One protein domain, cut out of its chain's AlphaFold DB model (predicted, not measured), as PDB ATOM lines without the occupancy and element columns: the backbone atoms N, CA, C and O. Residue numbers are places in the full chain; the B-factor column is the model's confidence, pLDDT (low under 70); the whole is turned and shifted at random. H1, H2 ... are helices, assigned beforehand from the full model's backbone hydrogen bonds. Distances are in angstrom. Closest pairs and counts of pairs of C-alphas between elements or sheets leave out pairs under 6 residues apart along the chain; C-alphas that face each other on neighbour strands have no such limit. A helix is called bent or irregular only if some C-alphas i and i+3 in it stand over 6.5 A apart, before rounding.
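This is residues 192 to 282 of the 712 residues of the protein "C2 DOCK-type domain-containing protein" of Teladorsagia circumcincta (UniProt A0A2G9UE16). A helical hairpin, the long helix H5 folded back beside H4, makes one side of the model; H2 lies along H5 and H1 crosses between H2 and H4, so that these four helices make a ring of contacts. At the other end of the hairpin H6 folds back from the end of H5 to the start of H4, and the short H3 is set at that end near both H5 and H6. The printed part has 91 residues with six named helices, H1 to H6 in order along the chain, and no named strand: the class is all helix. The whole is compact, with a radius of gyration of the C-alphas of 12.4 A and spans of 35 by 29 by 21 A.

Find C-alpha 246 at (-26.275, 15.858, 1.812); from there H5, residues 246 to 264 and the longest helix, runs 27.9 A to C-alpha 264 at (-6.622, 8.612, 20.207). It has a kink of 26 degrees near residue 253. Look before it for H4, residues 231 to 244, 20.4 A long, and after it for H6, residues 266 to 280, 21.5 A long, which ends with C-alpha 280 at (-22.803, 4.746, 25.007). H5 and H6 are irregular: C-alphas 247 and 250 are 7.7 A apart in H5, and C-alphas 267 and 270 are 8.7 A apart in H6. The shorter helices come earlier: H1, residues 194 to 200, begins with C-alpha 194 at (-15.038, 31.228, 14.296), H2 holds residues 209 to 216, and H3 holds residues 222 to 229.

Start at H5, the hub, which touches four other helices. H4 and H5 form a helical hairpin, at a shallow tilt of 19 degrees and opposite ways; their closest C-alphas, of Trp 242 and Glu 249, are 5.8 A apart. H2 also touches H5, at a shallow tilt of 22 degrees and the same way, with Leu 216 and Val 255 closest at 5.6 A between C-alphas. Go on to H1, which touches H2 and stands only just about perpendicular to it, at 70.1 degrees; the C-alphas of His 195 and Ser 212 are closest, 4.6 A apart. H1 touches H4 as well, at a steep tilt of 66 degrees, but H4 does so with residues 233 to 238 alone; the closest C-alphas are those of Leu 200 and Ala 237, at 5.6 A. H1 and H5 are apart, and so are H2 and H4. Now look at residues 262 to 264, with which alone H5 touches H6, at a steep tilt of 56 degrees and opposite ways; the C-alphas of Thr 263 and Gly 271 are closest, 5.0 A apart. H4 touches H6 with residues 231 to 232 alone, closest at the C-alphas of Cys 232 and Tyr 278, 6.7 A. H3 touches H5 about perpendicular, at 89 degrees, with the C-alphas of Met 227 and Leu 259 closest at 7.1 A; here H5 takes part with residues 259 to 263 alone. H3 and H6 only just touch, with 3 pairs of C-alphas within 8 A. In the backbones of H1, H2, H3 and H4 every O i to N i+4 pair is within hydrogen-bond range, against 13 of 15 in H5 and 7 of 11 in H6.

The two C-alphas farthest apart are those of Ser 205 and Gln 266, 36.7 A. The printed part runs from residue 192 to 282 with no cut. No link is long: H1 to H2 is short, and the other four are tight. Mean pLDDT of the printed part is 83.6; look for values under 70 at residue 192, residues 205 to 207 and residues 266 to 270.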
ATOM      1  N   GLN A 192     -14.631  30.571  21.054       68.50
ATOM      2  CA  GLN A 192     -14.317  31.819  20.334       68.50
ATOM      3  C   GLN A 192     -13.726  31.539  18.949       68.50
ATOM      4  O   GLN A 192     -13.430  32.459  18.187       68.50
ATOM      5  N   ASN A 193     -13.552  30.263  18.611       79.19
ATOM      6  CA  ASN A 193     -13.105  29.846  17.303       79.19
ATOM      7  C   ASN A 193     -14.249  30.017  16.304       79.19
ATOM      8  O   ASN A 193     -15.261  29.315  16.374       79.19
ATOM      9  N   GLU A 194     -14.067  30.935  15.354       81.56
ATOM     10  CA  GLU A 194     -15.038  31.228  14.296       81.56
ATOM     11  C   GLU A 194     -15.513  29.950  13.590       81.56
ATOM     12  O   GLU A 194     -16.697  29.783  13.301       81.56
ATOM     13  N   HIS A 195     -14.601  29.009  13.343       85.12
ATOM     14  CA  HIS A 195     -14.924  27.807  12.597       85.12
ATOM     15  C   HIS A 195     -15.774  26.828  13.407       85.12
ATOM     16  O   HIS A 195     -16.726  26.279  12.855       85.12
ATOM     17  N   ILE A 196     -15.483  26.650  14.700       85.44
ATOM     18  CA  ILE A 196     -16.298  25.810  15.594       85.44
ATOM     19  C   ILE A 196     -17.675  26.456  15.794       85.44
ATOM     20  O   ILE A 196     -18.686  25.766  15.685       85.44
ATOM     21  N   LEU A 197     -17.740  27.778  15.989       81.62
ATOM     22  CA  LEU A 197     -19.000  28.523  16.096       81.62
ATOM     23  C   LEU A 197     -19.877  28.371  14.851       81.62
ATOM     24  O   LEU A 197     -21.076  28.136  14.975       81.62
ATOM     25  N   ASN A 198     -19.286  28.458  13.657       82.88
ATOM     26  CA  ASN A 198     -20.023  28.279  12.407       82.88
ATOM     27  C   ASN A 198     -20.629  26.872  12.293       82.88
ATOM     28  O   ASN A 198     -21.722  26.738  11.746       82.88
ATOM     29  N   VAL A 199     -19.947  25.840  12.809       86.06
ATOM     30  CA  VAL A 199     -20.477  24.468  12.828       86.06
ATOM     31  C   VAL A 199     -21.519  24.284  13.924       86.06
ATOM     32  O   VAL A 199     -22.539  23.682  13.647       86.06
ATOM     33  N   LEU A 200     -21.331  24.811  15.136       83.88
ATOM     34  CA  LEU A 200     -22.332  24.693  16.208       83.88
ATOM     35  C   LEU A 200     -23.621  25.464  15.879       83.88
ATOM     36  O   LEU A 200     -24.720  24.981  16.129       83.88
ATOM     37  N   GLY A 201     -23.486  26.643  15.271       78.12
ATOM     38  CA  GLY A 201     -24.586  27.499  14.826       78.12
ATOM     39  C   GLY A 201     -25.038  27.239  13.388       78.12
ATOM     40  O   GLY A 201     -25.581  28.143  12.758       78.12
ATOM     41  N   TRP A 202     -24.807  26.044  12.834       80.56
ATOM     42  CA  TRP A 202     -25.038  25.732  11.414       80.56
ATOM     43  C   TRP A 202     -26.490  25.917  10.934       80.56
ATOM     44  O   TRP A 202     -26.732  26.065   9.729       80.56
ATOM     45  N   ARG A 203     -27.454  25.905  11.865       78.56
ATOM     46  CA  ARG A 203     -28.879  26.172  11.603       78.56
ATOM     47  C   ARG A 203     -29.144  27.638  11.253       78.56
ATOM     48  O   ARG A 203     -30.120  27.948  10.577       78.56
ATOM     49  N   GLU A 204     -28.269  28.541  11.682       76.38
ATOM     50  CA  GLU A 204     -28.300  29.943  11.284       76.38
ATOM     51  C   GLU A 204     -27.605  30.112   9.925       76.38
ATOM     52  O   GLU A 204     -26.684  29.371   9.575       76.38
ATOM     53  N   SER A 205     -28.022  31.103   9.132       61.41
ATOM     54  CA  SER A 205     -27.393  31.403   7.838       61.41
ATOM     55  C   SER A 205     -25.995  32.002   8.036       61.41
ATOM     56  O   SER A 205     -25.796  33.211   7.913       61.41
ATOM     57  N   ARG A 206     -25.012  31.152   8.333       68.25
ATOM     58  CA  ARG A 206     -23.600  31.515   8.456       68.25
ATOM     59  C   ARG A 206     -22.939  31.447   7.070       68.25
ATOM     60  O   ARG A 206     -22.878  30.359   6.485       68.25
ATOM     61  N   PRO A 207     -22.440  32.564   6.502       62.91
ATOM     62  CA  PRO A 207     -21.556  32.475   5.343       62.91
ATOM     63  C   PRO A 207     -20.306  31.671   5.745       62.91
ATOM     64  O   PRO A 207     -19.883  31.738   6.894       62.91
ATOM     65  N   ASN A 208     -19.713  30.913   4.817       78.38
ATOM     66  CA  ASN A 208     -18.428  30.209   5.006       78.38
ATOM     67  C   ASN A 208     -18.446  28.874   5.796       78.38
ATOM     68  O   ASN A 208     -17.381  28.386   6.182       78.38
ATOM     69  N   LEU A 209     -19.598  28.206   5.968       85.12
ATOM     70  CA  LEU A 209     -19.667  26.891   6.643       85.12
ATOM     71  C   LEU A 209     -18.739  25.829   6.016       85.12
ATOM     72  O   LEU A 209     -18.010  25.146   6.727       85.12
ATOM     73  N   ASN A 210     -18.714  25.713   4.684       87.75
ATOM     74  CA  ASN A 210     -17.874  24.720   4.000       87.75
ATOM     75  C   ASN A 210     -16.371  24.972   4.236       87.75
ATOM     76  O   ASN A 210     -15.619  24.051   4.535       87.75
ATOM     77  N   SER A 211     -15.928  26.233   4.183       87.81
ATOM     78  CA  SER A 211     -14.543  26.587   4.524       87.81
ATOM     79  C   SER A 211     -14.211  26.303   5.989       87.81
ATOM     80  O   SER A 211     -13.100  25.862   6.269       87.81
ATOM     81  N   SER A 212     -15.164  26.486   6.911       88.69
ATOM     82  CA  SER A 212     -14.973  26.096   8.312       88.69
ATOM     83  C   SER A 212     -14.800  24.590   8.476       88.69
ATOM     84  O   SER A 212     -13.883  24.170   9.174       88.69
ATOM     85  N   LEU A 213     -15.606  23.772   7.791       90.62
ATOM     86  CA  LEU A 213     -15.454  22.311   7.811       90.62
ATOM     87  C   LEU A 213     -14.096  21.875   7.241       90.62
ATOM     88  O   LEU A 213     -13.427  21.028   7.824       90.62
ATOM     89  N   ILE A 214     -13.644  22.491   6.146       90.25
ATOM     90  CA  ILE A 214     -12.332  22.190   5.551       90.25
ATOM     91  C   ILE A 214     -11.184  22.549   6.508       90.25
ATOM     92  O   ILE A 214     -10.217  21.795   6.589       90.25
ATOM     93  N   MET A 215     -11.282  23.661   7.246       90.12
ATOM     94  CA  MET A 215     -10.279  24.034   8.252       90.12
ATOM     95  C   MET A 215     -10.274  23.027   9.412       90.12
ATOM     96  O   MET A 215      -9.230  22.473   9.752       90.12
ATOM     97  N   LEU A 216     -11.450  22.717   9.967       91.69
ATOM     98  CA  LEU A 216     -11.595  21.794  11.097       91.69
ATOM     99  C   LEU A 216     -11.253  20.338  10.753       91.69
ATOM    100  O   LEU A 216     -10.977  19.551  11.653       91.69
ATOM    101  N   ALA A 217     -11.233  19.967   9.472       89.50
ATOM    102  CA  ALA A 217     -10.740  18.669   9.015       89.50
ATOM    103  C   ALA A 217      -9.215  18.504   9.187       89.50
ATOM    104  O   ALA A 217      -8.709  17.380   9.211       89.50
ATOM    105  N   ALA A 218      -8.470  19.606   9.302       88.88
ATOM    106  CA  ALA A 218      -7.028  19.620   9.535       88.88
ATOM    107  C   ALA A 218      -6.664  20.675  10.601       88.88
ATOM    108  O   ALA A 218      -5.991  21.665  10.295       88.88
ATOM    109  N   PRO A 219      -7.110  20.483  11.856       88.19
ATOM    110  CA  PRO A 219      -6.959  21.486  12.900       88.19
ATOM    111  C   PRO A 219      -5.495  21.613  13.330       88.19
ATOM    112  O   PRO A 219      -4.759  20.623  13.381       88.19
ATOM    113  N   PHE A 220      -5.075  22.828  13.682       83.25
ATOM    114  CA  PHE A 220      -3.711  23.140  14.113       83.25
ATOM    115  C   PHE A 220      -3.704  23.992  15.390       83.25
ATOM    116  O   PHE A 220      -4.617  24.787  15.627       83.25
ATOM    117  N   GLY A 221      -2.649  23.832  16.197       84.75
ATOM    118  CA  GLY A 221      -2.450  24.580  17.441       84.75
ATOM    119  C   GLY A 221      -3.631  24.450  18.405       84.75
ATOM    120  O   GLY A 221      -4.229  23.382  18.521       84.75
ATOM    121  N   ASP A 222      -4.003  25.568  19.026       80.00
ATOM    122  CA  ASP A 222      -5.039  25.648  20.068       80.00
ATOM    123  C   ASP A 222      -6.432  25.174  19.609       80.00
ATOM    124  O   ASP A 222      -7.268  24.796  20.430       80.00
ATOM    125  N   THR A 223      -6.686  25.132  18.293       84.31
ATOM    126  CA  THR A 223      -7.944  24.609  17.734       84.31
ATOM    127  C   THR A 223      -8.149  23.136  18.098       84.31
ATOM    128  O   THR A 223      -9.283  22.716  18.306       84.31
ATOM    129  N   GLN A 224      -7.074  22.345  18.203       86.81
ATOM    130  CA  GLN A 224      -7.153  20.921  18.549       86.81
ATOM    131  C   GLN A 224      -7.684  20.721  19.976       86.81
ATOM    132  O   GLN A 224      -8.629  19.961  20.195       86.81
ATOM    133  N   ASP A 225      -7.129  21.471  20.932       82.50
ATOM    134  CA  ASP A 225      -7.561  21.459  22.332       82.50
ATOM    135  C   ASP A 225      -9.010  21.933  22.485       82.50
ATOM    136  O   ASP A 225      -9.784  21.388  23.280       82.50
ATOM    137  N   GLU A 226      -9.397  22.953  21.717       83.00
ATOM    138  CA  GLU A 226     -10.756  23.482  21.735       83.00
ATOM    139  C   GLU A 226     -11.758  22.487  21.131       83.00
ATOM    140  O   GLU A 226     -12.802  22.241  21.732       83.00
ATOM    141  N   MET A 227     -11.419  21.822  20.023       87.81
ATOM    142  CA  MET A 227     -12.238  20.752  19.441       87.81
ATOM    143  C   MET A 227     -12.486  19.601  20.425       87.81
ATOM    144  O   MET A 227     -13.611  19.116  20.512       87.81
ATOM    145  N   ILE A 228     -11.482  19.195  21.213       86.62
ATOM    146  CA  ILE A 228     -11.659  18.177  22.264       86.62
ATOM    147  C   ILE A 228     -12.540  18.689  23.410       86.62
ATOM    148  O   ILE A 228     -13.374  17.943  23.927       86.62
ATOM    149  N   ARG A 229     -12.410  19.965  23.797       81.56
ATOM    150  CA  ARG A 229     -13.272  20.583  24.821       81.56
ATOM    151  C   ARG A 229     -14.742  20.608  24.394       81.56
ATOM    152  O   ARG A 229     -15.615  20.380  25.227       81.56
ATOM    153  N   PHE A 230     -15.000  20.835  23.106       82.94
ATOM    154  CA  PHE A 230     -16.334  20.868  22.498       82.94
ATOM    155  C   PHE A 230     -16.718  19.562  21.783       82.94
ATOM    156  O   PHE A 230     -17.633  19.568  20.963       82.94
ATOM    157  N   LEU A 231     -16.073  18.434  22.108       86.50
ATOM    158  CA  LEU A 231     -16.213  17.171  21.374       86.50
ATOM    159  C   LEU A 231     -17.671  16.730  21.173       86.50
ATOM    160  O   LEU A 231     -18.071  16.472  20.044       86.50
ATOM    161  N   CYS A 232     -18.469  16.641  22.245       85.94
ATOM    162  CA  CYS A 232     -19.842  16.126  22.137       85.94
ATOM    163  C   CYS A 232     -20.770  17.097  21.381       85.94
ATOM    164  O   CYS A 232     -21.353  16.666  20.390       85.94
ATOM    165  N   PRO A 233     -20.854  18.400  21.743       84.31
ATOM    166  CA  PRO A 233     -21.677  19.354  20.991       84.31
ATOM    167  C   PRO A 233     -21.290  19.465  19.513       84.31
ATOM    168  O   PRO A 233     -22.152  19.645  18.657       84.31
ATOM    169  N   LEU A 234     -19.994  19.356  19.206       88.44
ATOM    170  CA  LEU A 234     -19.508  19.415  17.834       88.44
ATOM    171  C   LEU A 234     -19.885  18.156  17.046       88.44
ATOM    172  O   LEU A 234     -20.311  18.277  15.901       88.44
ATOM    173  N   LEU A 235     -19.773  16.964  17.645       89.38
ATOM    174  CA  LEU A 235     -20.255  15.727  17.026       89.38
ATOM    175  C   LEU A 235     -21.762  15.793  16.767       89.38
ATOM    176  O   LEU A 235     -22.176  15.507  15.648       89.38
ATOM    177  N   ASP A 236     -22.558  16.231  17.744       87.25
ATOM    178  CA  ASP A 236     -24.010  16.363  17.584       87.25
ATOM    179  C   ASP A 236     -24.362  17.291  16.414       87.25
ATOM    180  O   ASP A 236     -25.100  16.905  15.508       87.25
ATOM    181  N   ALA A 237     -23.746  18.476  16.357       87.88
ATOM    182  CA  ALA A 237     -23.939  19.411  15.251       87.88
ATOM    183  C   ALA A 237     -23.556  18.804  13.887       87.88
ATOM    184  O   ALA A 237     -24.254  19.024  12.901       87.88
ATOM    185  N   LEU A 238     -22.473  18.020  13.816       90.75
ATOM    186  CA  LEU A 238     -22.026  17.368  12.580       90.75
ATOM    187  C   LEU A 238     -22.971  16.240  12.133       90.75
ATOM    188  O   LEU A 238     -23.265  16.136  10.941       90.75
ATOM    189  N   PHE A 239     -23.461  15.409  13.059       88.56
ATOM    190  CA  PHE A 239     -24.408  14.336  12.738       88.56
ATOM    191  C   PHE A 239     -25.789  14.883  12.353       88.56
ATOM    192  O   PHE A 239     -26.405  14.352  11.431       88.56
ATOM    193  N   GLU A 240     -26.252  15.964  12.981       86.56
ATOM    194  CA  GLU A 240     -27.478  16.651  12.556       86.56
ATOM    195  C   GLU A 240     -27.314  17.322  11.185       86.56
ATOM    196  O   GLU A 240     -28.175  17.184  10.315       86.56
ATOM    197  N   LEU A 241     -26.179  17.994  10.950       86.75
ATOM    198  CA  LEU A 241     -25.862  18.606   9.656       86.75
ATOM    199  C   LEU A 241     -25.902  17.568   8.526       86.75
ATOM    200  O   LEU A 241     -26.353  17.875   7.420       86.75
ATOM    201  N   TRP A 242     -25.465  16.337   8.805       85.56
ATOM    202  CA  TRP A 242     -25.571  15.224   7.869       85.56
ATOM    203  C   TRP A 242     -27.005  14.899   7.484       85.56
ATOM    204  O   TRP A 242     -27.235  14.535   6.332       85.56
ATOM    205  N   GLU A 243     -27.959  14.974   8.409       80.50
ATOM    206  CA  GLU A 243     -29.366  14.678   8.130       80.50
ATOM    207  C   GLU A 243     -30.021  15.734   7.240       80.50
ATOM    208  O   GLU A 243     -30.785  15.363   6.352       80.50
ATOM    209  N   GLU A 244     -29.662  17.011   7.393       82.31
ATOM    210  CA  GLU A 244     -30.280  18.095   6.620       82.31
ATOM    211  C   GLU A 244     -29.574  18.427   5.294       82.31
ATOM    212  O   GLU A 244     -30.232  18.864   4.347       82.31
ATOM    213  N   ARG A 245     -28.243  18.271   5.195       83.50
ATOM    214  CA  ARG A 245     -27.458  18.762   4.042       83.50
ATOM    215  C   ARG A 245     -26.528  17.704   3.445       83.50
ATOM    216  O   ARG A 245     -25.330  17.686   3.724       83.50
ATOM    217  N   GLU A 246     -27.043  16.916   2.499       81.50
ATOM    218  CA  GLU A 246     -26.275  15.858   1.812       81.50
ATOM    219  C   GLU A 246     -25.000  16.368   1.102       81.50
ATOM    220  O   GLU A 246     -23.984  15.680   1.045       81.50
ATOM    221  N   GLN A 247     -24.998  17.609   0.599       84.88
ATOM    222  CA  GLN A 247     -23.837  18.192  -0.098       84.88
ATOM    223  C   GLN A 247     -22.603  18.368   0.802       84.88
ATOM    224  O   GLN A 247     -21.481  18.447   0.304       84.88
ATOM    225  N   LEU A 248     -22.804  18.449   2.120       85.75
ATOM    226  CA  LEU A 248     -21.737  18.617   3.104       85.75
ATOM    227  C   LEU A 248     -21.328  17.283   3.745       85.75
ATOM    228  O   LEU A 248     -20.576  17.291   4.719       85.75
ATOM    229  N   GLU A 249     -21.758  16.144   3.182       87.88
ATOM    230  CA  GLU A 249     -21.480  14.827   3.756       87.88
ATOM    231  C   GLU A 249     -19.980  14.535   3.904       87.88
ATOM    232  O   GLU A 249     -19.530  14.168   4.990       87.88
ATOM    233  N   LEU A 250     -19.192  14.746   2.847       90.56
ATOM    234  CA  LEU A 250     -17.751  14.467   2.869       90.56
ATOM    235  C   LEU A 250     -16.958  15.456   3.750       90.56
ATOM    236  O   LEU A 250     -16.151  14.991   4.555       90.56
ATOM    237  N   PRO A 251     -17.180  16.789   3.685       90.50
ATOM    238  CA  PRO A 251     -16.523  17.719   4.605       90.50
ATOM    239  C   PRO A 251     -16.845  17.452   6.080       90.50
ATOM    240  O   PRO A 251     -15.941  17.496   6.909       90.50
ATOM    241  N   ALA A 252     -18.100  17.139   6.421       92.00
ATOM    242  CA  ALA A 252     -18.469  16.792   7.795       92.00
ATOM    243  C   ALA A 252     -17.806  15.479   8.248       92.00
ATOM    244  O   ALA A 252     -17.304  15.402   9.371       92.00
ATOM    245  N   PHE A 253     -17.720  14.482   7.356       93.62
ATOM    246  CA  PHE A 253     -16.981  13.244   7.616       93.62
ATOM    247  C   PHE A 253     -15.521  13.523   7.973       93.62
ATOM    248  O   PHE A 253     -15.017  12.988   8.957       93.62
ATOM    249  N   ASP A 254     -14.852  14.388   7.208       92.56
ATOM    250  CA  ASP A 254     -13.447  14.721   7.439       92.56
ATOM    251  C   ASP A 254     -13.218  15.330   8.834       92.56
ATOM    252  O   ASP A 254     -12.242  14.979   9.501       92.56
ATOM    253  N   VAL A 255     -14.135  16.183   9.309       94.06
ATOM    254  CA  VAL A 255     -14.079  16.753  10.669       94.06
ATOM    255  C   VAL A 255     -14.293  15.676  11.736       94.06
ATOM    256  O   VAL A 255     -13.573  15.655  12.733       94.06
ATOM    257  N   ILE A 256     -15.224  14.739  11.528       94.06
ATOM    258  CA  ILE A 256     -15.453  13.616  12.456       94.06
ATOM    259  C   ILE A 256     -14.200  12.734  12.559       94.06
ATOM    260  O   ILE A 256     -13.790  12.362  13.659       94.06
ATOM    261  N   ILE A 257     -13.542  12.442  11.433       94.06
ATOM    262  CA  ILE A 257     -12.282  11.687  11.418       94.06
ATOM    263  C   ILE A 257     -11.165  12.450  12.136       94.06
ATOM    264  O   ILE A 257     -10.396  11.839  12.882       94.06
ATOM    265  N   ALA A 258     -11.083  13.772  11.958       92.88
ATOM    266  CA  ALA A 258     -10.139  14.605  12.694       92.88
ATOM    267  C   ALA A 258     -10.394  14.547  14.210       92.88
ATOM    268  O   ALA A 258      -9.453  14.327  14.970       92.88
ATOM    269  N   LEU A 259     -11.654  14.642  14.649       93.19
ATOM    270  CA  LEU A 259     -12.035  14.507  16.059       93.19
ATOM    271  C   LEU A 259     -11.654  13.141  16.632       93.19
ATOM    272  O   LEU A 259     -11.016  13.076  17.681       93.19
ATOM    273  N   PHE A 260     -11.977  12.048  15.935       92.88
ATOM    274  CA  PHE A 260     -11.604  10.701  16.378       92.88
ATOM    275  C   PHE A 260     -10.090  10.541  16.497       92.88
ATOM    276  O   PHE A 260      -9.605   9.972  17.474       92.88
ATOM    277  N   LYS A 261      -9.329  11.104  15.556       91.06
ATOM    278  CA  LYS A 261      -7.868  11.061  15.606       91.06
ATOM    279  C   LYS A 261      -7.336  11.794  16.838       91.06
ATOM    280  O   LYS A 261      -6.511  11.232  17.548       91.06
ATOM    281  N   LEU A 262      -7.848  12.992  17.126       89.81
ATOM    282  CA  LEU A 262      -7.463  13.752  18.320       89.81
ATOM    283  C   LEU A 262      -7.796  12.991  19.614       89.81
ATOM    284  O   LEU A 262      -7.038  13.063  20.575       89.81
ATOM    285  N   THR A 263      -8.881  12.209  19.649       86.75
ATOM    286  CA  THR A 263      -9.220  11.408  20.841       86.75
ATOM    287  C   THR A 263      -8.305  10.203  21.076       86.75
ATOM    288  O   THR A 263      -8.224   9.733  22.209       86.75
ATOM    289  N   GLU A 264      -7.609   9.696  20.051       81.19
ATOM    290  CA  GLU A 264      -6.622   8.612  20.207       81.19
ATOM    291  C   GLU A 264      -5.226   9.125  20.602       81.19
ATOM    292  O   GLU A 264      -4.376   8.350  21.057       81.19
ATOM    293  N   GLU A 265      -4.964  10.425  20.442       77.50
ATOM    294  CA  GLU A 265      -3.679  11.024  20.788       77.50
ATOM    295  C   GLU A 265      -3.502  11.103  22.315       77.50
ATOM    296  O   GLU A 265      -4.341  11.622  23.049       77.50
ATOM    297  N   GLN A 266      -2.365  10.597  22.810       59.25
ATOM    298  CA  GLN A 266      -2.076  10.430  24.248       59.25
ATOM    299  C   GLN A 266      -2.130  11.736  25.062       59.25
ATOM    300  O   GLN A 266      -2.268  11.702  26.283       59.25
ATOM    301  N   ILE A 267      -2.027  12.885  24.390       60.28
ATOM    302  CA  ILE A 267      -2.106  14.224  24.989       60.28
ATOM    303  C   ILE A 267      -3.534  14.514  25.493       60.28
ATOM    304  O   ILE A 267      -3.711  15.248  26.464       60.28
ATOM    305  N   HIS A 268      -4.550  13.871  24.910       60.44
ATOM    306  CA  HIS A 268      -5.965  14.098  25.197       60.44
ATOM    307  C   HIS A 268      -6.628  12.887  25.869       60.44
ATOM    308  O   HIS A 268      -7.713  12.467  25.470       60.44
ATOM    309  N   SER A 269      -6.023  12.330  26.924       62.31
ATOM    310  CA  SER A 269      -6.573  11.160  27.639       62.31
ATOM    311  C   SER A 269      -8.030  11.348  28.106       62.31
ATOM    312  O   SER A 269      -8.829  10.418  28.030       62.31
ATOM    313  N   THR A 270      -8.418  12.571  28.485       69.25
ATOM    314  CA  THR A 270      -9.806  12.938  28.831       69.25
ATOM    315  C   THR A 270     -10.780  12.828  27.645       69.25
ATOM    316  O   THR A 270     -11.977  12.594  27.839       69.25
ATOM    317  N   GLY A 271     -10.294  12.998  26.411       73.50
ATOM    318  CA  GLY A 271     -11.092  12.945  25.184       73.50
ATOM    319  C   GLY A 271     -11.611  11.539  24.881       73.50
ATOM    320  O   GLY A 271     -12.790  11.386  24.565       73.50
ATOM    321  N   ALA A 272     -10.780  10.509  25.061       80.75
ATOM    322  CA  ALA A 272     -11.164   9.114  24.828       80.75
ATOM    323  C   ALA A 272     -12.308   8.652  25.750       80.75
ATOM    324  O   ALA A 272     -13.285   8.056  25.291       80.75
ATOM    325  N   ASP A 273     -12.228   8.978  27.044       82.25
ATOM    326  CA  ASP A 273     -13.279   8.647  28.016       82.25
ATOM    327  C   ASP A 273     -14.581   9.406  27.736       82.25
ATOM    328  O   ASP A 273     -15.676   8.861  27.905       82.25
ATOM    329  N   SER A 274     -14.468  10.659  27.294       81.31
ATOM    330  CA  SER A 274     -15.620  11.483  26.917       81.31
ATOM    331  C   SER A 274     -16.310  10.928  25.671       81.31
ATOM    332  O   SER A 274     -17.530  10.766  25.678       81.31
ATOM    333  N   LEU A 275     -15.536  10.538  24.650       86.75
ATOM    334  CA  LEU A 275     -16.058   9.895  23.444       86.75
ATOM    335  C   LEU A 275     -16.757   8.574  23.770       86.75
ATOM    336  O   LEU A 275     -17.840   8.311  23.259       86.75
ATOM    337  N   LYS A 276     -16.175   7.751  24.649       85.69
ATOM    338  CA  LYS A 276     -16.786   6.481  25.058       85.69
ATOM    339  C   LYS A 276     -18.157   6.698  25.708       85.69
ATOM    340  O   LYS A 276     -19.129   6.084  25.284       85.69
ATOM    341  N   LYS A 277     -18.249   7.616  26.678       84.81
ATOM    342  CA  LYS A 277     -19.518   7.963  27.346       84.81
ATOM    343  C   LYS A 277     -20.553   8.543  26.383       84.81
ATOM    344  O   LYS A 277     -21.744   8.294  26.554       84.81
ATOM    345  N   TYR A 278     -20.102   9.332  25.409       86.62
ATOM    346  CA  TYR A 278     -20.955   9.872  24.356       86.62
ATOM    347  C   TYR A 278     -21.525   8.754  23.479       86.62
ATOM    348  O   TYR A 278     -22.739   8.662  23.310       86.62
ATOM    349  N   LEU A 279     -20.662   7.855  22.992       85.88
ATOM    350  CA  LEU A 279     -21.077   6.726  22.166       85.88
ATOM    351  C   LEU A 279     -22.050   5.808  22.918       85.88
ATOM    352  O   LEU A 279     -23.066   5.423  22.350       85.88
ATOM    353  N   ASP A 280     -21.854   5.546  24.212       80.44
ATOM    354  CA  ASP A 280     -22.803   4.746  25.007       80.44
ATOM    355  C   ASP A 280     -24.253   5.286  24.957       80.44
ATOM    356  O   ASP A 280     -25.199   4.519  25.139       80.44
ATOM    357  N   ARG A 281     -24.451   6.584  24.670       81.62
ATOM    358  CA  ARG A 281     -25.763   7.253  24.547       81.62
ATOM    359  C   ARG A 281     -26.061   7.792  23.141       81.62
ATOM    360  O   ARG A 281     -26.882   8.692  22.997       81.62
ATOM    361  N   PHE A 282     -25.389   7.277  22.118       83.31
ATOM    362  CA  PHE A 282     -25.447   7.815  20.762       83.31
ATOM    363  C   PHE A 282     -26.869   7.789  20.153       83.31
ATOM    364  O   PHE A 282     -27.433   6.703  19.995       83.31
TER     365      PHE A 282